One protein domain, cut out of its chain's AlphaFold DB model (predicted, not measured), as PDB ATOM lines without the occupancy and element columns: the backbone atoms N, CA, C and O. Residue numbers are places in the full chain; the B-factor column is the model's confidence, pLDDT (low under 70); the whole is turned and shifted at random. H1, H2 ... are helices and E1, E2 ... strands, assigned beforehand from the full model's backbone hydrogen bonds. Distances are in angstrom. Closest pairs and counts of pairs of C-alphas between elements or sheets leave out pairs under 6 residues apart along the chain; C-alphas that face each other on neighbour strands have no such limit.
ATOM      1  N   THR A   5     140.267 137.436 124.265       89.69
ATOM      2  CA  THR A   5     140.912 136.117 124.287       89.69
ATOM      3  C   THR A   5     141.177 135.676 125.723       89.69
ATOM      4  O   THR A   5     140.928 134.519 126.071       89.69
ATOM      5  N   GLU A   6     141.650 136.584 126.578       91.38
ATOM      6  CA  GLU A   6     141.806 136.311 128.010       91.38
ATOM      7  C   GLU A   6     140.454 136.110 128.703       91.38
ATOM      8  O   GLU A   6     140.274 135.137 129.440       91.38
ATOM      9  N   LEU A   7     139.472 136.971 128.418       89.25
ATOM     10  CA  LEU A   7     138.114 136.844 128.954       89.25
ATOM     11  C   LEU A   7     137.433 135.547 128.519       89.25
ATOM     12  O   LEU A   7     136.794 134.894 129.342       89.25
ATOM     13  N   SER A   8     137.618 135.135 127.266       91.06
ATOM     14  CA  SER A   8     137.107 133.872 126.733       91.06
ATOM     15  C   SER A   8     137.624 132.679 127.528       91.06
ATOM     16  O   SER A   8     136.843 131.820 127.926       91.06
ATOM     17  N   LYS A   9     138.923 132.661 127.849       91.19
ATOM     18  CA  LYS A   9     139.527 131.612 128.684       91.19
ATOM     19  C   LYS A   9     139.048 131.672 130.133       91.19
ATOM     20  O   LYS A   9     138.796 130.632 130.728       91.19
ATOM     21  N   LYS A  10     138.928 132.874 130.703       91.62
ATOM     22  CA  LYS A  10     138.493 133.078 132.095       91.62
ATOM     23  C   LYS A  10     137.041 132.651 132.311       91.62
ATOM     24  O   LYS A  10     136.721 132.045 133.326       91.62
ATOM     25  N   THR A  11     136.172 133.004 131.370       89.38
ATOM     26  CA  THR A  11     134.721 132.782 131.449       89.38
ATOM     27  C   THR A  11     134.273 131.540 130.694       89.38
ATOM     28  O   THR A  11     133.081 131.279 130.644       89.38
ATOM     29  N   ASP A  12     135.196 130.800 130.075       92.12
ATOM     30  CA  ASP A  12     134.933 129.651 129.200       92.12
ATOM     31  C   ASP A  12     133.832 129.938 128.151       92.12
ATOM     32  O   ASP A  12     132.952 129.118 127.884       92.12
ATOM     33  N   THR A  13     133.858 131.148 127.586       92.19
ATOM     34  CA  THR A  13     132.861 131.668 126.635       92.19
ATOM     35  C   THR A  13     133.524 131.999 125.302       92.19
ATOM     36  O   THR A  13     134.637 132.511 125.282       92.19
ATOM     37  N   SER A  14     132.873 131.715 124.175       92.88
ATOM     38  CA  SER A  14     133.387 132.032 122.838       92.88
ATOM     39  C   SER A  14     133.621 133.532 122.666       92.88
ATOM     40  O   SER A  14     132.806 134.351 123.094       92.88
ATOM     41  N   VAL A  15     134.711 133.891 121.987       92.25
ATOM     42  CA  VAL A  15     135.097 135.290 121.740       92.25
ATOM     43  C   VAL A  15     133.987 136.050 121.020       92.25
ATOM     44  O   VAL A  15     133.733 137.207 121.324       92.25
ATOM     45  N   GLU A  16     133.277 135.393 120.117       91.81
ATOM     46  CA  GLU A  16     132.250 135.999 119.276       91.81
ATOM     47  C   GLU A  16     131.009 136.401 120.078       91.81
ATOM     48  O   GLU A  16     130.381 137.412 119.770       91.81
ATOM     49  N   ILE A  17     130.708 135.673 121.157       92.06
ATOM     50  CA  ILE A  17     129.680 136.062 122.129       92.06
ATOM     51  C   ILE A  17     130.143 137.288 122.906       92.06
ATOM     52  O   ILE A  17     129.397 138.254 123.025       92.06
ATOM     53  N   LEU A  18     131.382 137.279 123.402       92.81
ATOM     54  CA  LEU A  18     131.923 138.418 124.145       92.81
ATOM     55  C   LEU A  18     131.964 139.681 123.279       92.81
ATOM     56  O   LEU A  18     131.640 140.767 123.749       92.81
ATOM     57  N   GLN A  19     132.302 139.528 121.998       91.50
ATOM     58  CA  GLN A  19     132.253 140.602 121.015       91.50
ATOM     59  C   GLN A  19     130.824 141.070 120.747       91.50
ATOM     60  O   GLN A  19     130.618 142.270 120.634       91.50
ATOM     61  N   ALA A  20     129.845 140.167 120.657       92.00
ATOM     62  CA  ALA A  20     128.443 140.548 120.494       92.00
ATOM     63  C   ALA A  20     127.925 141.354 121.696       92.00
ATOM     64  O   ALA A  20     127.262 142.373 121.509       92.00
ATOM     65  N   ILE A  21     128.291 140.952 122.918       92.00
ATOM     66  CA  ILE A  21     127.977 141.701 124.143       92.00
ATOM     67  C   ILE A  21     128.648 143.077 124.110       92.00
ATOM     68  O   ILE A  21     127.996 144.090 124.355       92.00
ATOM     69  N   ALA A  22     129.936 143.127 123.765       92.06
ATOM     70  CA  ALA A  22     130.681 144.377 123.697       92.06
ATOM     71  C   ALA A  22     130.136 145.352 122.648       92.06
ATOM     72  O   ALA A  22     130.142 146.562 122.860       92.06
ATOM     73  N   ASP A  23     129.644 144.833 121.526       90.38
ATOM     74  CA  ASP A  23     129.016 145.621 120.466       90.38
ATOM     75  C   ASP A  23     127.696 146.255 120.940       90.38
ATOM     76  O   ASP A  23     127.402 147.395 120.586       90.38
ATOM     77  N   GLN A  24     126.927 145.549 121.780       87.38
ATOM     78  CA  GLN A  24     125.665 146.048 122.336       87.38
ATOM     79  C   GLN A  24     125.847 146.990 123.535       87.38
ATOM     80  O   GLN A  24     125.173 148.017 123.614       87.38
ATOM     81  N   GLN A  25     126.719 146.644 124.486       85.69
ATOM     82  CA  GLN A  25     126.791 147.302 125.800       85.69
ATOM     83  C   GLN A  25     128.096 148.077 126.056       85.69
ATOM     84  O   GLN A  25     128.199 148.826 127.037       85.69
ATOM     85  N   GLY A  26     129.071 147.935 125.156       86.88
ATOM     86  CA  GLY A  26     130.409 148.513 125.243       86.88
ATOM     87  C   GLY A  26     131.493 147.480 125.569       86.88
ATOM     88  O   GLY A  26     131.247 146.480 126.231       86.88
ATOM     89  N   ASP A  27     132.722 147.769 125.135       89.69
ATOM     90  CA  ASP A  27     133.947 146.968 125.332       89.69
ATOM     91  C   ASP A  27     134.440 146.953 126.794       89.69
ATOM     92  O   ASP A  27     135.637 146.888 127.040       89.69
ATOM     93  N   ASP A  28     133.559 147.077 127.784       90.75
ATOM     94  CA  ASP A  28     133.938 147.104 129.196       90.75
ATOM     95  C   ASP A  28     133.891 145.685 129.799       90.75
ATOM     96  O   ASP A  28     132.855 145.018 129.713       90.75
ATOM     97  N   PRO A  29     134.992 145.188 130.390       88.12
ATOM     98  CA  PRO A  29     135.087 143.805 130.842       88.12
ATOM     99  C   PRO A  29     134.138 143.496 132.005       88.12
ATOM    100  O   PRO A  29     133.625 142.379 132.071       88.12
ATOM    101  N   ASP A  30     133.881 144.463 132.892       90.12
ATOM    102  CA  ASP A  30     132.962 144.293 134.016       90.12
ATOM    103  C   ASP A  30     131.514 144.192 133.513       90.12
ATOM    104  O   ASP A  30     130.789 143.286 133.922       90.12
ATOM    105  N   ARG A  31     131.116 145.029 132.543       90.06
ATOM    106  CA  ARG A  31     129.789 144.930 131.897       90.06
ATOM    107  C   ARG A  31     129.584 143.629 131.137       90.06
ATOM    108  O   ARG A  31     128.513 143.026 131.209       90.06
ATOM    109  N   ILE A  32     130.603 143.194 130.396       91.00
ATOM    110  CA  ILE A  32     130.541 141.923 129.674       91.00
ATOM    111  C   ILE A  32     130.343 140.789 130.679       91.00
ATOM    112  O   ILE A  32     129.488 139.935 130.468       91.00
ATOM    113  N   GLN A  33     131.088 140.799 131.786       89.56
ATOM    114  CA  GLN A  33     130.953 139.784 132.823       89.56
ATOM    115  C   GLN A  33     129.564 139.816 133.486       89.56
ATOM    116  O   GLN A  33     128.947 138.762 133.616       89.56
ATOM    117  N   GLU A  34     129.033 140.997 133.811       91.75
ATOM    118  CA  GLU A  34     127.671 141.157 134.342       91.75
ATOM    119  C   GLU A  34     126.617 140.575 133.387       91.75
ATOM    120  O   GLU A  34     125.754 139.804 133.808       91.75
ATOM    121  N   THR A  35     126.747 140.854 132.086       91.56
ATOM    122  CA  THR A  35     125.862 140.305 131.046       91.56
ATOM    123  C   THR A  35     125.997 138.787 130.917       91.56
ATOM    124  O   THR A  35     125.018 138.104 130.633       91.56
ATOM    125  N   LEU A  36     127.192 138.226 131.127       90.38
ATOM    126  CA  LEU A  36     127.380 136.772 131.120       90.38
ATOM    127  C   LEU A  36     126.665 136.089 132.290       90.38
ATOM    128  O   LEU A  36     126.199 134.956 132.157       90.38
ATOM    129  N   GLU A  37     126.612 136.753 133.443       90.88
ATOM    130  CA  GLU A  37     125.948 136.252 134.646       90.88
ATOM    131  C   GLU A  37     124.428 136.451 134.585       90.88
ATOM    132  O   GLU A  37     123.680 135.569 135.006       90.88
ATOM    133  N   ASN A  38     123.972 137.575 134.025       91.06
ATOM    134  CA  ASN A  38     122.561 137.928 133.889       91.06
ATOM    135  C   ASN A  38     122.266 138.491 132.487       91.06
ATOM    136  O   ASN A  38     122.105 139.702 132.329       91.06
ATOM    137  N   PRO A  39     122.183 137.636 131.454       88.31
ATOM    138  CA  PRO A  39     121.858 138.101 130.115       88.31
ATOM    139  C   PRO A  39     120.380 138.494 130.040       88.31
ATOM    140  O   PRO A  39     119.508 137.645 130.222       88.31
ATOM    141  N   GLU A  40     120.096 139.763 129.738       86.25
ATOM    142  CA  GLU A  40     118.720 140.221 129.489       86.25
ATOM    143  C   GLU A  40     118.125 139.543 128.240       86.25
ATOM    144  O   GLU A  40     117.011 139.030 128.290       86.25
ATOM    145  N   ASP A  41     118.908 139.451 127.157       87.25
ATOM    146  CA  ASP A  41     118.508 138.857 125.874       87.25
ATOM    147  C   ASP A  41     119.572 137.870 125.353       87.25
ATOM    148  O   ASP A  41     120.288 138.118 124.377       87.25
ATOM    149  N   PHE A  42     119.685 136.713 126.014       88.50
ATOM    150  CA  PHE A  42     120.646 135.663 125.649       88.50
ATOM    151  C   PHE A  42     120.526 135.231 124.178       88.50
ATOM    152  O   PHE A  42     121.519 135.249 123.454       88.50
ATOM    153  N   ASP A  43     119.323 134.895 123.702       88.56
ATOM    154  CA  ASP A  43     119.116 134.443 122.319       88.56
ATOM    155  C   ASP A  43     119.556 135.494 121.291       88.56
ATOM    156  O   ASP A  43     120.169 135.154 120.275       88.56
ATOM    157  N   SER A  44     119.322 136.781 121.572       90.31
ATOM    158  CA  SER A  44     119.757 137.872 120.695       90.31
ATOM    159  C   SER A  44     121.281 137.987 120.642       90.31
ATOM    160  O   SER A  44     121.837 138.255 119.573       90.31
ATOM    161  N   LEU A  45     121.971 137.779 121.768       91.00
ATOM    162  CA  LEU A  45     123.435 137.789 121.827       91.00
ATOM    163  C   LEU A  45     124.029 136.628 121.026       91.00
ATOM    164  O   LEU A  45     124.964 136.821 120.249       91.00
ATOM    165  N   ILE A  46     123.458 135.432 121.170       89.62
ATOM    166  CA  ILE A  46     123.893 134.238 120.439       89.62
ATOM    167  C   ILE A  46     123.632 134.392 118.940       89.62
ATOM    168  O   ILE A  46     124.515 134.088 118.138       89.62
ATOM    169  N   ALA A  47     122.464 134.906 118.549       89.25
ATOM    170  CA  ALA A  47     122.156 135.214 117.155       89.25
ATOM    171  C   ALA A  47     123.160 136.220 116.570       89.25
ATOM    172  O   ALA A  47     123.757 135.952 115.528       89.25
ATOM    173  N   SER A  48     123.438 137.308 117.292       89.38
ATOM    174  CA  SER A  48     124.413 138.328 116.878       89.38
ATOM    175  C   SER A  48     125.825 137.750 116.729       89.38
ATOM    176  O   SER A  48     126.534 138.042 115.763       89.38
ATOM    177  N   ALA A  49     126.239 136.889 117.663       90.31
ATOM    178  CA  ALA A  49     127.516 136.187 117.595       90.31
ATOM    179  C   ALA A  49     127.590 135.249 116.375       90.31
ATOM    180  O   ALA A  49     128.605 135.229 115.679       90.31
ATOM    181  N   ARG A  50     126.504 134.523 116.067       88.25
ATOM    182  CA  ARG A  50     126.391 133.646 114.883       88.25
ATOM    183  C   ARG A  50     126.427 134.417 113.569       88.25
ATOM    184  O   ARG A  50     127.085 133.995 112.620       88.25
ATOM    185  N   GLU A  51     125.756 135.561 113.506       87.94
ATOM    186  CA  GLU A  51     125.801 136.426 112.326       87.94
ATOM    187  C   GLU A  51     127.221 136.939 112.059       87.94
ATOM    188  O   GLU A  51     127.655 136.986 110.904       87.94
ATOM    189  N   ARG A  52     127.988 137.247 113.115       84.31
ATOM    190  CA  ARG A  52     129.382 137.706 112.994       84.31
ATOM    191  C   ARG A  52     130.309 136.659 112.388       84.31
ATOM    192  O   ARG A  52     131.109 137.002 111.517       84.31
ATOM    193  N   VAL A  53     130.193 135.399 112.796       83.75
ATOM    194  CA  VAL A  53     130.999 134.308 112.215       83.75
ATOM    195  C   VAL A  53     130.556 133.921 110.805       83.75
ATOM    196  O   VAL A  53     131.278 133.192 110.131       83.75
ATOM    197  N   LYS A  54     129.396 134.418 110.339       79.62
ATOM    198  CA  LYS A  54     128.749 134.025 109.071       79.62
ATOM    199  C   LYS A  54     128.617 132.509 108.909       79.62
ATOM    200  O   LYS A  54     128.496 132.003 107.795       79.62
ATOM    201  N   ASP A  55     128.637 131.800 110.027       72.50
ATOM    202  CA  ASP A  55     128.624 130.355 110.103       72.50
ATOM    203  C   ASP A  55     127.635 129.958 111.195       72.50
ATOM    204  O   ASP A  55     127.901 130.046 112.392       72.50
ATOM    205  N   ALA A  56     126.446 129.545 110.765       65.25
ATOM    206  CA  ALA A  56     125.404 129.081 111.673       65.25
ATOM    207  C   ALA A  56     125.755 127.733 112.334       65.25
ATOM    208  O   ALA A  56     125.060 127.316 113.257       65.25
ATOM    209  N   SER A  57     126.811 127.057 111.870       66.38
ATOM    210  CA  SER A  57     127.285 125.773 112.397       66.38
ATOM    211  C   SER A  57     128.363 125.946 113.465       66.38
ATOM    212  O   SER A  57     128.847 124.950 114.011       66.38
ATOM    213  N   VAL A  58     128.777 127.184 113.760       77.00
ATOM    214  CA  VAL A  58     129.763 127.437 114.807       77.00
ATOM    215  C   VAL A  58     129.170 127.030 116.157       77.00
ATOM    216  O   VAL A  58     128.146 127.545 116.613       77.00
ATOM    217  N   ASN A  59     129.836 126.074 116.804       82.19
ATOM    218  CA  ASN A  59     129.528 125.676 118.170       82.19
ATOM    219  C   ASN A  59     130.034 126.760 119.119       82.19
ATOM    220  O   ASN A  59     131.176 126.716 119.584       82.19
ATOM    221  N   LEU A  60     129.180 127.746 119.382       89.12
ATOM    222  CA  LEU A  60     129.449 128.748 120.398       89.12
ATOM    223  C   LEU A  60     129.390 128.120 121.790       89.12
ATOM    224  O   LEU A  60     128.649 127.169 122.051       89.12
ATOM    225  N   LYS A  61     130.181 128.678 122.696       92.06
ATOM    226  CA  LYS A  61     130.286 128.244 124.081       92.06
ATOM    227  C   LYS A  61     129.936 129.402 124.999       92.06
ATOM    228  O   LYS A  61     130.465 130.488 124.815       92.06
ATOM    229  N   TRP A  62     129.089 129.172 125.990       92.19
ATOM    230  CA  TRP A  62     128.753 130.130 127.037       92.19
ATOM    231  C   TRP A  62     129.023 129.505 128.396       92.19
ATOM    232  O   TRP A  62     128.382 128.517 128.756       92.19
ATOM    233  N   GLN A  63     129.976 130.054 129.148       90.50
ATOM    234  CA  GLN A  63     130.330 129.566 130.489       90.50
ATOM    235  C   GLN A  63     130.555 128.046 130.545       90.50
ATOM    236  O   GLN A  63     130.080 127.344 131.439       90.50
ATOM    237  N   GLY A  64     131.238 127.516 129.529       88.94
ATOM    238  CA  GLY A  64     131.540 126.097 129.366       88.94
ATOM    239  C   GLY A  64     130.408 125.221 128.853       88.94
ATOM    240  O   GLY A  64     130.618 124.026 128.633       88.94
ATOM    241  N   LYS A  65     129.240 125.798 128.572       88.69
ATOM    242  CA  LYS A  65     128.113 125.104 127.949       88.69
ATOM    243  C   LYS A  65     128.078 125.392 126.456       88.69
ATOM    244  O   LYS A  65     128.179 126.541 126.040       88.69
ATOM    245  N   ALA A  66     127.933 124.349 125.646       86.94
ATOM    246  CA  ALA A  66     127.685 124.523 124.220       86.94
ATOM    247  C   ALA A  66     126.300 125.151 124.014       86.94
ATOM    248  O   ALA A  66     125.328 124.713 124.634       86.94
ATOM    249  N   VAL A  67     126.228 126.158 123.148       83.50
ATOM    250  CA  VAL A  67     124.990 126.851 122.791       83.50
ATOM    251  C   VAL A  67     124.653 126.512 121.340       83.50
ATOM    252  O   VAL A  67     125.349 126.942 120.415       83.50
TER     253      VAL A  67
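AT A GLANCE: This is residues 5 to 67 of the 68 residues of an uncharacterized protein of Salinisphaera sp (UniProt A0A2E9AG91). Four short helices cross one another in a small, rounded cluster, with H2 in the middle and H1, H3 and H4 each packed on it. A little hairpin of two strands, E1 and E2, covers one side of the cluster, with E1 nearer to H2 than E2. The printed part has 63 residues, in the order H1 H2 H3 H4 E1 E2, the two strands antiparallel; the class is mostly helix. It is compact, with a radius of gyration of the C-alphas of 10.4 A and spans of 29 by 21 by 18 A.

HOW THE PARTS SIT: H1, residues 5 to 11, touches H2, residues 15 to 25, about perpendicular at 88 degrees; their closest C-alphas, Ser 8 and Val 15, are 5.6 A apart. H2 is the hub, touching three helices. H3, residues 29 to 37, touches it about perpendicular at 76 degrees, closest at the C-alphas of Ile 21 and Ile 32, 6.1 A. H4, residues 42 to 53, touches H2 at a steep tilt of 62 degrees, opposite ways, closest at the C-alphas of Ile 17 and Ala 49, 5.0 A. H3 and H4 are apart. E1, residues 60 to 62, and E2, residues 65 to 67, form a hairpin, with N 62 and O 65 at 2.8 A and N 67 and O 60 at 2.8 A, within hydrogen-bond range. The closest C-alphas of H2 and E1, Ile 17 and Leu 60, are 7.5 A apart. In H1, H2, H3 and H4 every O i to N i+4 pair is within hydrogen-bond range.

IN THESE COORDINATES: H1 begins at C-alpha 5, (140.912, 136.117, 124.287), and measures 10.0 A. H2 measures 15.2 A, H3 12.5 A and H4 17.0 A from first to last C-alpha. E1 measures 6.8 A and E2 6.3 A, ending at C-alpha 67, (124.990, 126.851, 122.791).

THE WHOLE: The two C-alphas farthest apart, Asp 30 and Ser 57, are 29.0 A apart. The printed part has no cut and no long link. The mean pLDDT of the printed part is 88.3, and residues 56 to 57 are under 70.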